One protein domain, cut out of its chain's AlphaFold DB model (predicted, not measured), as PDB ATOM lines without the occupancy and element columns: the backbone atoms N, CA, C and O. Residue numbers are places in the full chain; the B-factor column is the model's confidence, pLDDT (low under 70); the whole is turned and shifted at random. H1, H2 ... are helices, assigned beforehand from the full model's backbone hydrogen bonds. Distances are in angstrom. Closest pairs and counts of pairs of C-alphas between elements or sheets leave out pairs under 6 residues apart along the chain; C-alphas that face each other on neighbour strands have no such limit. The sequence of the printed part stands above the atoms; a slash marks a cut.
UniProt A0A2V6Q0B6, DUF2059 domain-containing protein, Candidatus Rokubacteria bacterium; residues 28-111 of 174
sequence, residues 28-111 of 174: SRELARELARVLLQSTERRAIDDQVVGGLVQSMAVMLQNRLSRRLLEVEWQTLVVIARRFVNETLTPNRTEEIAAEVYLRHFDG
ATOM      1  N   SER A  28     -19.010  23.969 -96.587       90.56
ATOM      2  CA  SER A  28     -18.388  24.656 -95.445       90.56
ATOM      3  C   SER A  28     -17.284  23.813 -94.799       90.56
ATOM      4  O   SER A  28     -16.226  24.335 -94.452       90.56
ATOM      5  N   ARG A  29     -17.476  22.490 -94.681       92.62
ATOM      6  CA  ARG A  29     -16.435  21.581 -94.162       92.62
ATOM      7  C   ARG A  29     -15.201  21.534 -95.050       92.62
ATOM      8  O   ARG A  29     -14.087  21.448 -94.535       92.62
ATOM      9  N   GLU A  30     -15.388  21.556 -96.363       93.38
ATOM     10  CA  GLU A  30     -14.284  21.574 -97.322       93.38
ATOM     11  C   GLU A  30     -13.493  22.882 -97.218       93.38
ATOM     12  O   GLU A  30     -12.270  22.833 -97.091       93.38
ATOM     13  N   LEU A  31     -14.184  24.024 -97.139       94.38
ATOM     14  CA  LEU A  31     -13.560  25.334 -96.927       94.38
ATOM     15  C   LEU A  31     -12.784  25.393 -95.604       94.38
ATOM     16  O   LEU A  31     -11.644  25.852 -95.583       94.38
ATOM     17  N   ALA A  32     -13.359  24.885 -94.511       94.56
ATOM     18  CA  ALA A  32     -12.701  24.859 -93.206       94.56
ATOM     19  C   ALA A  32     -11.448  23.968 -93.192       94.56
ATOM     20  O   ALA A  32     -10.429  24.351 -92.618       94.56
ATOM     21  N   ARG A  33     -11.490  22.800 -93.849       93.56
ATOM     22  CA  ARG A  33     -10.310  21.930 -94.009       93.56
ATOM     23  C   ARG A  33      -9.231  22.588 -94.855       93.56
ATOM     24  O   ARG A  33      -8.054  22.516 -94.513       93.56
ATOM     25  N   GLU A  34      -9.619  23.233 -95.947       93.12
ATOM     26  CA  GLU A  34      -8.675  23.929 -96.812       93.12
ATOM     27  C   GLU A  34      -8.018  25.112 -96.090       93.12
ATOM     28  O   GLU A  34      -6.800  25.276 -96.152       93.12
ATOM     29  N   LEU A  35      -8.799  25.877 -95.328       92.00
ATOM     30  CA  LEU A  35      -8.298  26.941 -94.468       92.00
ATOM     31  C   LEU A  35      -7.339  26.405 -93.395       92.00
ATOM     32  O   LEU A  35      -6.249  26.954 -93.228       92.00
ATOM     33  N   ALA A  36      -7.706  25.313 -92.716       92.25
ATOM     34  CA  ALA A  36      -6.844  24.654 -91.740       92.25
ATOM     35  C   ALA A  36      -5.507  24.240 -92.365       92.25
ATOM     36  O   ALA A  36      -4.462  24.514 -91.788       92.25
ATOM     37  N   ARG A  37      -5.517  23.668 -93.572       89.94
ATOM     38  CA  ARG A  37      -4.295  23.292 -94.295       89.94
ATOM     39  C   ARG A  37      -3.422  24.489 -94.666       89.94
ATOM     40  O   ARG A  37      -2.201  24.404 -94.573       89.94
ATOM     41  N   VAL A  38      -4.023  25.594 -95.110       88.69
ATOM     42  CA  VAL A  38      -3.281  26.810 -95.490       88.69
ATOM     43  C   VAL A  38      -2.595  27.447 -94.280       88.69
ATOM     44  O   VAL A  38      -1.471  27.938 -94.409       88.69
ATOM     45  N   LEU A  39      -3.265  27.434 -93.127       84.38
ATOM     46  CA  LEU A  39      -2.792  28.075 -91.900       84.38
ATOM     47  C   LEU A  39      -1.876  27.185 -91.058       84.38
ATOM     48  O   LEU A  39      -0.938  27.685 -90.445       84.38
ATOM     49  N   LEU A  40      -2.095  25.870 -91.055       83.12
ATOM     50  CA  LEU A  40      -1.213  24.897 -90.410       83.12
ATOM     51  C   LEU A  40      -0.014  24.579 -91.308       83.12
ATOM     52  O   LEU A  40       0.219  23.428 -91.689       83.12
ATOM     53  N   GLN A  41       0.774  25.603 -91.647       74.75
ATOM     54  CA  GLN A  41       2.046  25.371 -92.322       74.75
ATOM     55  C   GLN A  41       2.993  24.597 -91.394       74.75
ATOM     56  O   GLN A  41       2.776  24.451 -90.190       74.75
ATOM     57  N   SER A  42       4.071  24.059 -91.970       66.50
ATOM     58  CA  SER A  42       4.989  23.167 -91.248       66.50
ATOM     59  C   SER A  42       5.570  23.760 -89.955       66.50
ATOM     60  O   SER A  42       5.982  23.002 -89.081       66.50
ATOM     61  N   THR A  43       5.635  25.084 -89.809       70.12
ATOM     62  CA  THR A  43       6.191  25.745 -88.620       70.12
ATOM     63  C   THR A  43       5.161  25.849 -87.500       70.12
ATOM     64  O   THR A  43       5.435  25.402 -86.390       70.12
ATOM     65  N   GLU A  44       3.962  26.352 -87.788       78.56
ATOM     66  CA  GLU A  44       2.846  26.462 -86.841       78.56
ATOM     67  C   GLU A  44       2.428  25.083 -86.345       78.56
ATOM     68  O   GLU A  44       2.209  24.874 -85.154       78.56
ATOM     69  N   ARG A  45       2.400  24.108 -87.254       80.62
ATOM     70  CA  ARG A  45       2.112  22.728 -86.894       80.62
ATOM     71  C   ARG A  45       3.159  22.146 -85.946       80.62
ATOM     72  O   ARG A  45       2.786  21.557 -84.940       80.62
ATOM     73  N   ARG A  46       4.452  22.353 -86.224       82.62
ATOM     74  CA  ARG A  46       5.525  21.922 -85.312       82.62
ATOM     75  C   ARG A  46       5.403  22.582 -83.942       82.62
ATOM     76  O   ARG A  46       5.585  21.903 -82.943       82.62
ATOM     77  N   ALA A  47       5.048  23.866 -83.891       83.88
ATOM     78  CA  ALA A  47       4.839  24.568 -82.628       83.88
ATOM     79  C   ALA A  47       3.679  23.966 -81.814       83.88
ATOM     80  O   ALA A  47       3.817  23.780 -80.607       83.88
ATOM     81  N   ILE A  48       2.568  23.607 -82.470       85.00
ATOM     82  CA  ILE A  48       1.447  22.907 -81.824       85.00
ATOM     83  C   ILE A  48       1.901  21.539 -81.305       85.00
ATOM     84  O   ILE A  48       1.653  21.218 -80.143       85.00
ATOM     85  N   ASP A  49       2.595  20.757 -82.132       87.94
ATOM     86  CA  ASP A  49       3.084  19.430 -81.750       87.94
ATOM     87  C   ASP A  49       4.036  19.524 -80.543       87.94
ATOM     88  O   ASP A  49       3.876  18.790 -79.567       87.94
ATOM     89  N   ASP A  50       4.979  20.470 -80.552       89.75
ATOM     90  CA  ASP A  50       5.916  20.698 -79.448       89.75
ATOM     91  C   ASP A  50       5.203  21.161 -78.166       89.75
ATOM     92  O   ASP A  50       5.554  20.706 -77.074       89.75
ATOM     93  N   GLN A  51       4.170  22.002 -78.273       90.31
ATOM     94  CA  GLN A  51       3.361  22.422 -77.125       90.31
ATOM     95  C   GLN A  51       2.589  21.244 -76.510       90.31
ATOM     96  O   GLN A  51       2.574  21.082 -75.286       90.31
ATOM     97  N   VAL A  52       1.970  20.399 -77.342       92.31
ATOM     98  CA  VAL A  52       1.233  19.205 -76.894       92.31
ATOM     99  C   VAL A  52       2.185  18.208 -76.232       92.31
ATOM    100  O   VAL A  52       1.902  17.712 -75.139       92.31
ATOM    101  N   VAL A  53       3.340  17.956 -76.853       94.31
ATOM    102  CA  VAL A  53       4.399  17.108 -76.291       94.31
ATOM    103  C   VAL A  53       4.874  17.663 -74.951       94.31
ATOM    104  O   VAL A  53       4.930  16.911 -73.981       94.31
ATOM    105  N   GLY A  54       5.172  18.960 -74.864       93.75
ATOM    106  CA  GLY A  54       5.624  19.601 -73.627       93.75
ATOM    107  C   GLY A  54       4.624  19.440 -72.480       93.75
ATOM    108  O   GLY A  54       5.007  19.052 -71.376       93.75
ATOM    109  N   GLY A  55       3.331  19.651 -72.748       92.50
ATOM    110  CA  GLY A  55       2.267  19.457 -71.758       92.50
ATOM    111  C   GLY A  55       2.133  18.005 -71.280       92.50
ATOM    112  O   GLY A  55       1.988  17.756 -70.078       92.50
ATOM    113  N   LEU A  56       2.235  17.037 -72.197       94.81
ATOM    114  CA  LEU A  56       2.224  15.608 -71.863       94.81
ATOM    115  C   LEU A  56       3.440  15.217 -71.022       94.81
ATOM    116  O   LEU A  56       3.279  14.589 -69.975       94.81
ATOM    117  N   VAL A  57       4.638  15.629 -71.441       96.94
ATOM    118  CA  VAL A  57       5.893  15.359 -70.727       96.94
ATOM    119  C   VAL A  57       5.828  15.919 -69.311       96.94
ATOM    120  O   VAL A  57       6.125  15.195 -68.364       96.94
ATOM    121  N   GLN A  58       5.367  17.159 -69.141       95.69
ATOM    122  CA  GLN A  58       5.236  17.771 -67.821       95.69
ATOM    123  C   GLN A  58       4.239  17.016 -66.932       95.69
ATOM    124  O   GLN A  58       4.512  16.772 -65.756       95.69
ATOM    125  N   SER A  59       3.101  16.597 -67.490       95.44
ATOM    126  CA  SER A  59       2.085  15.835 -66.752       95.44
ATOM    127  C   SER A  59       2.610  14.464 -66.310       95.44
ATOM    128  O   SER A  59       2.430  14.064 -65.157       95.44
ATOM    129  N   MET A  60       3.310  13.758 -67.204       96.38
ATOM    130  CA  MET A  60       3.965  12.481 -66.899       96.38
ATOM    131  C   MET A  60       5.075  12.652 -65.861       96.38
ATOM    132  O   MET A  60       5.192  11.830 -64.952       96.38
ATOM    133  N   ALA A  61       5.860  13.727 -65.959       95.62
ATOM    134  CA  ALA A  61       6.936  14.018 -65.026       95.62
ATOM    135  C   ALA A  61       6.407  14.244 -63.610       95.62
ATOM    136  O   ALA A  61       6.848  13.564 -62.686       95.62
ATOM    137  N   VAL A  62       5.394  15.102 -63.441       96.06
ATOM    138  CA  VAL A  62       4.753  15.336 -62.136       96.06
ATOM    139  C   VAL A  62       4.229  14.027 -61.541       96.06
ATOM    140  O   VAL A  62       4.478  13.729 -60.372       96.06
ATOM    141  N   MET A  63       3.554  13.204 -62.348       96.50
ATOM    142  CA  MET A  63       3.049  11.904 -61.904       96.50
ATOM    143  C   MET A  63       4.177  10.977 -61.426       96.50
ATOM    144  O   MET A  63       4.074  10.386 -60.348       96.50
ATOM    145  N   LEU A  64       5.255  10.850 -62.203       96.38
ATOM    146  CA  LEU A  64       6.378   9.969 -61.876       96.38
ATOM    147  C   LEU A  64       7.179  10.471 -60.678       96.38
ATOM    148  O   LEU A  64       7.525   9.669 -59.816       96.38
ATOM    149  N   GLN A  65       7.424  11.776 -60.566       97.00
ATOM    150  CA  GLN A  65       8.123  12.355 -59.415       97.00
ATOM    151  C   GLN A  65       7.364  12.105 -58.114       97.00
ATOM    152  O   GLN A  65       7.971  11.715 -57.118       97.00
ATOM    153  N   ASN A  66       6.036  12.252 -58.139       95.75
ATOM    154  CA  ASN A  66       5.187  11.953 -56.987       95.75
ATOM    155  C   ASN A  66       5.248  10.466 -56.605       95.75
ATOM    156  O   ASN A  66       5.284  10.133 -55.425       95.75
ATOM    157  N   ARG A  67       5.298   9.559 -57.589       96.06
ATOM    158  CA  ARG A  67       5.401   8.109 -57.342       96.06
ATOM    159  C   ARG A  67       6.783   7.675 -56.863       96.06
ATOM    160  O   ARG A  67       6.875   6.794 -56.015       96.06
ATOM    161  N   LEU A  68       7.840   8.282 -57.390       95.88
ATOM    162  CA  LEU A  68       9.229   7.970 -57.054       95.88
ATOM    163  C   LEU A  68       9.717   8.718 -55.805       95.88
ATOM    164  O   LEU A  68      10.784   8.397 -55.292       95.88
ATOM    165  N   SER A  69       8.963   9.717 -55.331       96.75
ATOM    166  CA  SER A  69       9.345  10.615 -54.229       96.75
ATOM    167  C   SER A  69      10.708  11.291 -54.436       96.75
ATOM    168  O   SER A  69      11.434  11.577 -53.486       96.75
ATOM    169  N   ARG A  70      11.074  11.550 -55.696       96.75
ATOM    170  CA  ARG A  70      12.308  12.246 -56.085       96.75
ATOM    171  C   ARG A  70      12.128  12.980 -57.407       96.75
ATOM    172  O   ARG A  70      11.182  12.730 -58.149       96.75
ATOM    173  N   ARG A  71      13.069  13.867 -57.731       95.94
ATOM    174  CA  ARG A  71      13.157  14.466 -59.072       95.94
ATOM    175  C   ARG A  71      13.561  13.415 -60.107       95.94
ATOM    176  O   ARG A  71      14.275  12.462 -59.780       95.94
ATOM    177  N   LEU A  72      13.096  13.601 -61.340       95.25
ATOM    178  CA  LEU A  72      13.537  12.791 -62.469       95.25
ATOM    179  C   LEU A  72      14.980  13.130 -62.839       95.25
ATOM    180  O   LEU A  72      15.394  14.289 -62.775       95.25
ATOM    181  N   LEU A  73      15.724  12.100 -63.223       96.75
ATOM    182  CA  LEU A  73      17.051  12.207 -63.810       96.75
ATOM    183  C   LEU A  73      16.935  12.678 -65.263       96.75
ATOM    184  O   LEU A  73      15.919  12.454 -65.917       96.75
ATOM    185  N   GLU A  74      18.005  13.259 -65.801       95.25
ATOM    186  CA  GLU A  74      18.030  13.755 -67.185       95.25
ATOM    187  C   GLU A  74      17.660  12.663 -68.205       95.25
ATOM    188  O   GLU A  74      16.847  12.877 -69.098       95.25
ATOM    189  N   VAL A  75      18.173  11.442 -68.027       96.00
ATOM    190  CA  VAL A  75      17.843  10.306 -68.905       96.00
ATOM    191  C   VAL A  75      16.356   9.931 -68.861       96.00
ATOM    192  O   VAL A  75      15.781   9.529 -69.875       96.00
ATOM    193  N   GLU A  76      15.706  10.092 -67.706       95.75
ATOM    194  CA  GLU A  76      14.275   9.823 -67.541       95.75
ATOM    195  C   GLU A  76      13.451  10.905 -68.247       95.75
ATOM    196  O   GLU A  76      12.499  10.580 -68.953       95.75
ATOM    197  N   TRP A  77      13.869  12.173 -68.150       96.44
ATOM    198  CA  TRP A  77      13.274  13.274 -68.913       96.44
ATOM    199  C   TRP A  77      13.354  13.042 -70.420       96.44
ATOM    200  O   TRP A  77      12.333  13.117 -71.106       96.44
ATOM    201  N   GLN A  78      14.532  12.696 -70.943       96.12
ATOM    202  CA  GLN A  78      14.694  12.421 -72.374       96.12
ATOM    203  C   GLN A  78      13.839  11.231 -72.824       96.12
ATOM    204  O   GLN A  78      13.222  11.263 -73.889       96.12
ATOM    205  N   THR A  79      13.728  10.202 -71.981       96.81
ATOM    206  CA  THR A  79      12.858   9.049 -72.248       96.81
ATOM    207  C   THR A  79      11.388   9.466 -72.338       96.81
ATOM    208  O   THR A  79      10.695   9.052 -73.270       96.81
ATOM    209  N   LEU A  80      10.914  10.330 -71.433       96.94
ATOM    210  CA  LEU A  80       9.555  10.876 -71.492       96.94
ATOM    211  C   LEU A  80       9.303  11.665 -72.774       96.94
ATOM    212  O   LEU A  80       8.267  11.468 -73.407       96.94
ATOM    213  N   VAL A  81      10.248  12.512 -73.187       96.38
ATOM    214  CA  VAL A  81      10.136  13.283 -74.435       96.38
ATOM    215  C   VAL A  81       9.999  12.351 -75.637       96.38
ATOM    216  O   VAL A  81       9.125  12.567 -76.475       96.38
ATOM    217  N   VAL A  82      10.809  11.293 -75.720       97.38
ATOM    218  CA  VAL A  82      10.739  10.321 -76.825       97.38
ATOM    219  C   VAL A  82       9.395   9.589 -76.844       97.38
ATOM    220  O   VAL A  82       8.787   9.467 -77.911       97.38
ATOM    221  N   ILE A  83       8.915   9.126 -75.686       97.06
ATOM    222  CA  ILE A  83       7.619   8.440 -75.565       97.06
ATOM    223  C   ILE A  83       6.478   9.380 -75.969       97.06
ATOM    224  O   ILE A  83       5.645   9.010 -76.796       97.06
ATOM    225  N   ALA A  84       6.464  10.604 -75.436       95.75
ATOM    226  CA  ALA A  84       5.430  11.590 -75.720       95.75
ATOM    227  C   ALA A  84       5.424  12.001 -77.197       95.75
ATOM    228  O   ALA A  84       4.364  12.005 -77.815       95.75
ATOM    229  N   ARG A  85       6.593  12.274 -77.799       95.12
ATOM    230  CA  ARG A  85       6.698  12.586 -79.236       95.12
ATOM    231  C   ARG A  85       6.160  11.454 -80.100       95.12
ATOM    232  O   ARG A  85       5.419  11.717 -81.041       95.12
ATOM    233  N   ARG A  86       6.509  10.203 -79.784       95.19
ATOM    234  CA  ARG A  86       5.992   9.038 -80.514       95.19
ATOM    235  C   ARG A  86       4.470   8.963 -80.418       95.19
ATOM    236  O   ARG A  86       3.810   8.918 -81.448       95.19
ATOM    237  N   PHE A  87       3.933   9.027 -79.202       94.62
ATOM    238  CA  PHE A  87       2.493   8.972 -78.958       94.62
ATOM    239  C   PHE A  87       1.733  10.087 -79.689       94.62
ATOM    240  O   PHE A  87       0.715   9.829 -80.334       94.62
ATOM    241  N   VAL A  88       2.242  11.323 -79.629       92.75
ATOM    242  CA  VAL A  88       1.646  12.471 -80.323       92.75
ATOM    243  C   VAL A  88       1.674  12.267 -81.832       92.75
ATOM    244  O   VAL A  88       0.640  12.435 -82.463       92.75
ATOM    245  N   ASN A  89       2.795  11.840 -82.413       90.31
ATOM    246  CA  ASN A  89       2.896  11.625 -83.860       90.31
ATOM    247  C   ASN A  89       1.990  10.490 -84.366       90.31
ATOM    248  O   ASN A  89       1.465  10.571 -85.476       90.31
ATOM    249  N   GLU A  90       1.807   9.437 -83.566       91.44
ATOM    250  CA  GLU A  90       0.903   8.324 -83.882       91.44
ATOM    251  C   GLU A  90      -0.574   8.735 -83.766       91.44
ATOM    252  O   GLU A  90      -1.407   8.288 -84.554       91.44
ATOM    253  N   THR A  91      -0.901   9.618 -82.818       89.88
ATOM    254  CA  THR A  91      -2.283  10.049 -82.544       89.88
ATOM    255  C   THR A  91      -2.722  11.225 -83.426       89.88
ATOM    256  O   THR A  91      -3.822  11.231 -83.980       89.88
ATOM    257  N   LEU A  92      -1.865  12.237 -83.571       88.06
ATOM    258  CA  LEU A  92      -2.103  13.485 -84.298       88.06
ATOM    259  C   LEU A  92      -1.429  13.443 -85.672       88.06
ATOM    260  O   LEU A  92      -0.494  14.181 -85.991       88.06
ATOM    261  N   THR A  93      -1.940  12.553 -86.521       87.38
ATOM    262  CA  THR A  93      -1.546  12.518 -87.934       87.38
ATOM    263  C   THR A  93      -1.864  13.858 -88.624       87.38
ATOM    264  O   THR A  93      -2.782  14.559 -88.192       87.38
ATOM    265  N   PRO A  94      -1.175  14.216 -89.731       83.00
ATOM    266  CA  PRO A  94      -1.454  15.443 -90.490       83.00
ATOM    267  C   PRO A  94      -2.933  15.706 -90.737       83.00
ATOM    268  O   PRO A  94      -3.450  16.768 -90.403       83.00
ATOM    269  N   ASN A  95      -3.617  14.688 -91.248       87.50
ATOM    270  CA  ASN A  95      -5.023  14.783 -91.590       87.50
ATOM    271  C   ASN A  95      -5.879  14.978 -90.338       87.50
ATOM    272  O   ASN A  95      -6.830  15.751 -90.368       87.50
ATOM    273  N   ARG A  96      -5.529  14.328 -89.220       90.25
ATOM    274  CA  ARG A  96      -6.293  14.473 -87.981       90.25
ATOM    275  C   ARG A  96      -6.148  15.868 -87.383       90.25
ATOM    276  O   ARG A  96      -7.139  16.428 -86.923       90.25
ATOM    277  N   THR A  97      -4.952  16.449 -87.427       88.31
ATOM    278  CA  THR A  97      -4.730  17.831 -86.978       88.31
ATOM    279  C   THR A  97      -5.497  18.828 -87.850       88.31
ATOM    280  O   THR A  97      -6.156  19.717 -87.312       88.31
ATOM    281  N   GLU A  98      -5.483  18.650 -89.178       90.19
ATOM    282  CA  GLU A  98      -6.291  19.459 -90.108       90.19
ATOM    283  C   GLU A  98      -7.792  19.357 -89.798       90.19
ATOM    284  O   GLU A  98      -8.489  20.368 -89.792       90.19
ATOM    285  N   GLU A  99      -8.296  18.158 -89.501       92.12
ATOM    286  CA  GLU A  99      -9.702  17.947 -89.141       92.12
ATOM    287  C   GLU A  99     -10.091  18.617 -87.828       92.12
ATOM    288  O   GLU A  99     -11.105  19.306 -87.780       92.12
ATOM    289  N   ILE A 100      -9.279  18.456 -86.780       92.94
ATOM    290  CA  ILE A 100      -9.528  19.095 -85.481       92.94
ATOM    291  C   ILE A 100      -9.561  20.619 -85.648       92.94
ATOM    292  O   ILE A 100     -10.455  21.281 -85.121       92.94
ATOM    293  N   ALA A 101      -8.626  21.184 -86.413       91.56
ATOM    294  CA  ALA A 101      -8.613  22.614 -86.698       91.56
ATOM    295  C   ALA A 101      -9.825  23.051 -87.540       91.56
ATOM    296  O   ALA A 101     -10.440  24.073 -87.239       91.56
ATOM    297  N   ALA A 102     -10.225  22.272 -88.547       94.06
ATOM    298  CA  ALA A 102     -11.424  22.548 -89.337       94.06
ATOM    299  C   ALA A 102     -12.698  22.551 -88.475       94.06
ATOM    300  O   ALA A 102     -13.548  23.424 -88.633       94.06
ATOM    301  N   GLU A 103     -12.817  21.617 -87.527       95.31
ATOM    302  CA  GLU A 103     -13.920  21.584 -86.562       95.31
ATOM    303  C   GLU A 103     -13.947  22.827 -85.666       95.31
ATOM    304  O   GLU A 103     -15.028  23.292 -85.309       95.31
ATOM    305  N   VAL A 104     -12.785  23.384 -85.305       94.62
ATOM    306  CA  VAL A 104     -12.712  24.668 -84.590       94.62
ATOM    307  C   VAL A 104     -13.278  25.782 -85.465       94.62
ATOM    308  O   VAL A 104     -14.169  26.497 -85.014       94.62
ATOM    309  N   TYR A 105     -12.837  25.900 -86.720       93.56
ATOM    310  CA  TYR A 105     -13.336  26.940 -87.625       93.56
ATOM    311  C   TYR A 105     -14.850  26.854 -87.846       93.56
ATOM    312  O   TYR A 105     -15.535  27.867 -87.746       93.56
ATOM    313  N   LEU A 106     -15.395  25.652 -88.043       95.75
ATOM    314  CA  LEU A 106     -16.835  25.438 -88.244       95.75
ATOM    315  C   LEU A 106     -17.704  25.811 -87.036       95.75
ATOM    316  O   LEU A 106     -18.910  25.975 -87.190       95.75
ATOM    317  N   ARG A 107     -17.131  25.919 -85.829       96.44
ATOM    318  CA  ARG A 107     -17.861  26.403 -84.643       96.44
ATOM    319  C   ARG A 107     -17.969  27.922 -84.580       96.44
ATOM    320  O   ARG A 107     -18.792  28.423 -83.821       96.44
ATOM    321  N   HIS A 108     -17.120  28.634 -85.314       95.81
ATOM    322  CA  HIS A 108     -16.970  30.082 -85.190       95.81
ATOM    323  C   HIS A 108     -17.305  30.846 -86.468       95.81
ATOM    324  O   HIS A 108     -17.557  32.040 -86.369       95.81
ATOM    325  N   PHE A 109     -17.316  30.177 -87.623       93.25
ATOM    326  CA  PHE A 109     -17.522  30.806 -88.922       93.25
ATOM    327  C   PHE A 109     -18.528  30.032 -89.770       93.25
ATOM    328  O   PHE A 109     -18.508  28.795 -89.800       93.25
ATOM    329  N   ASP A 110     -19.372  30.759 -90.496       94.00
ATOM    330  CA  ASP A 110     -20.234  30.188 -91.528       94.00
ATOM    331  C   ASP A 110     -19.499  29.994 -92.871       94.00
ATOM    332  O   ASP A 110     -18.332  30.348 -93.043       94.00
ATOM    333  N   GLY A 111     -20.172  29.388 -93.852       93.06
ATOM    334  CA  GLY A 111     -19.565  29.090 -95.152       93.06
ATOM    335  C   GLY A 111     -19.103  30.325 -95.939       93.06
ATOM    336  O   GLY A 111     -18.094  30.247 -96.644       93.06
TER     337      GLY A 111
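This is residues 28 to 111 of the 174 residues of the protein "DUF2059 domain-containing protein" of Candidatus Rokubacteria bacterium (UniProt A0A2V6Q0B6). What shape do these residues make? Two crossed pairs of helices stand end to end in a loose rod: H1 crosses H4 at one end, and H2 crosses H3 along the rest. The printed part runs out along H2 and folds back along H3, and its first and last C-alphas, those of Ser 28 and Gly 111, are 4.6 A apart. What is it made of? The printed part has 84 residues, with four named helices in the order H1, H2, H3, H4 and no named strand; the class is all helix. The radius of gyration of the C-alphas is 16.6 A, and the spans are 53 by 22 by 17 A.

Where do the first two helices lie? H1, residues 28 to 39, begins with C-alpha 28 at (-18.388, 24.656, -95.445). H2, residues 42 to 68, is the longest at 37.7 A and ends with C-alpha 68 at (9.229, 7.970, -57.054). And the other two? H3, residues 74 to 91, measures 25.7 A. H4, residues 94 to 108, measures 22.0 A and ends with C-alpha 108 at (-16.970, 30.082, -85.190).

Which helices touch? H1 touches H4 at a steep tilt of 61 degrees, opposite ways; their closest C-alphas, those of Ala 32 and Ala 102, are 4.7 A apart. H2, with residues 49 to 61 alone, touches H3 at a steep tilt of 51 degrees, opposite ways; their closest C-alphas, those of Val 53 and Ala 84, are 5.6 A apart. What of the other pairs? H1 and H2 meet only through their link, and H2 and H4 are near each other, with 5 pairs of C-alphas within 10 A. H3 is apart from H1 and from H4. How do the backbones run? In H1, H2 and H3 every O i to N i+4 pair is within hydrogen-bond range; in H4, 10 of 11 are.

How far does it reach? The two C-alphas farthest apart, those of Ser 69 and Gly 111, are 53.4 A apart. Is it continuous and confident? The printed part has no cut, and the three links between helices are tight. The mean pLDDT of the printed part is 91.9, and residue 42 is the one residue under 70.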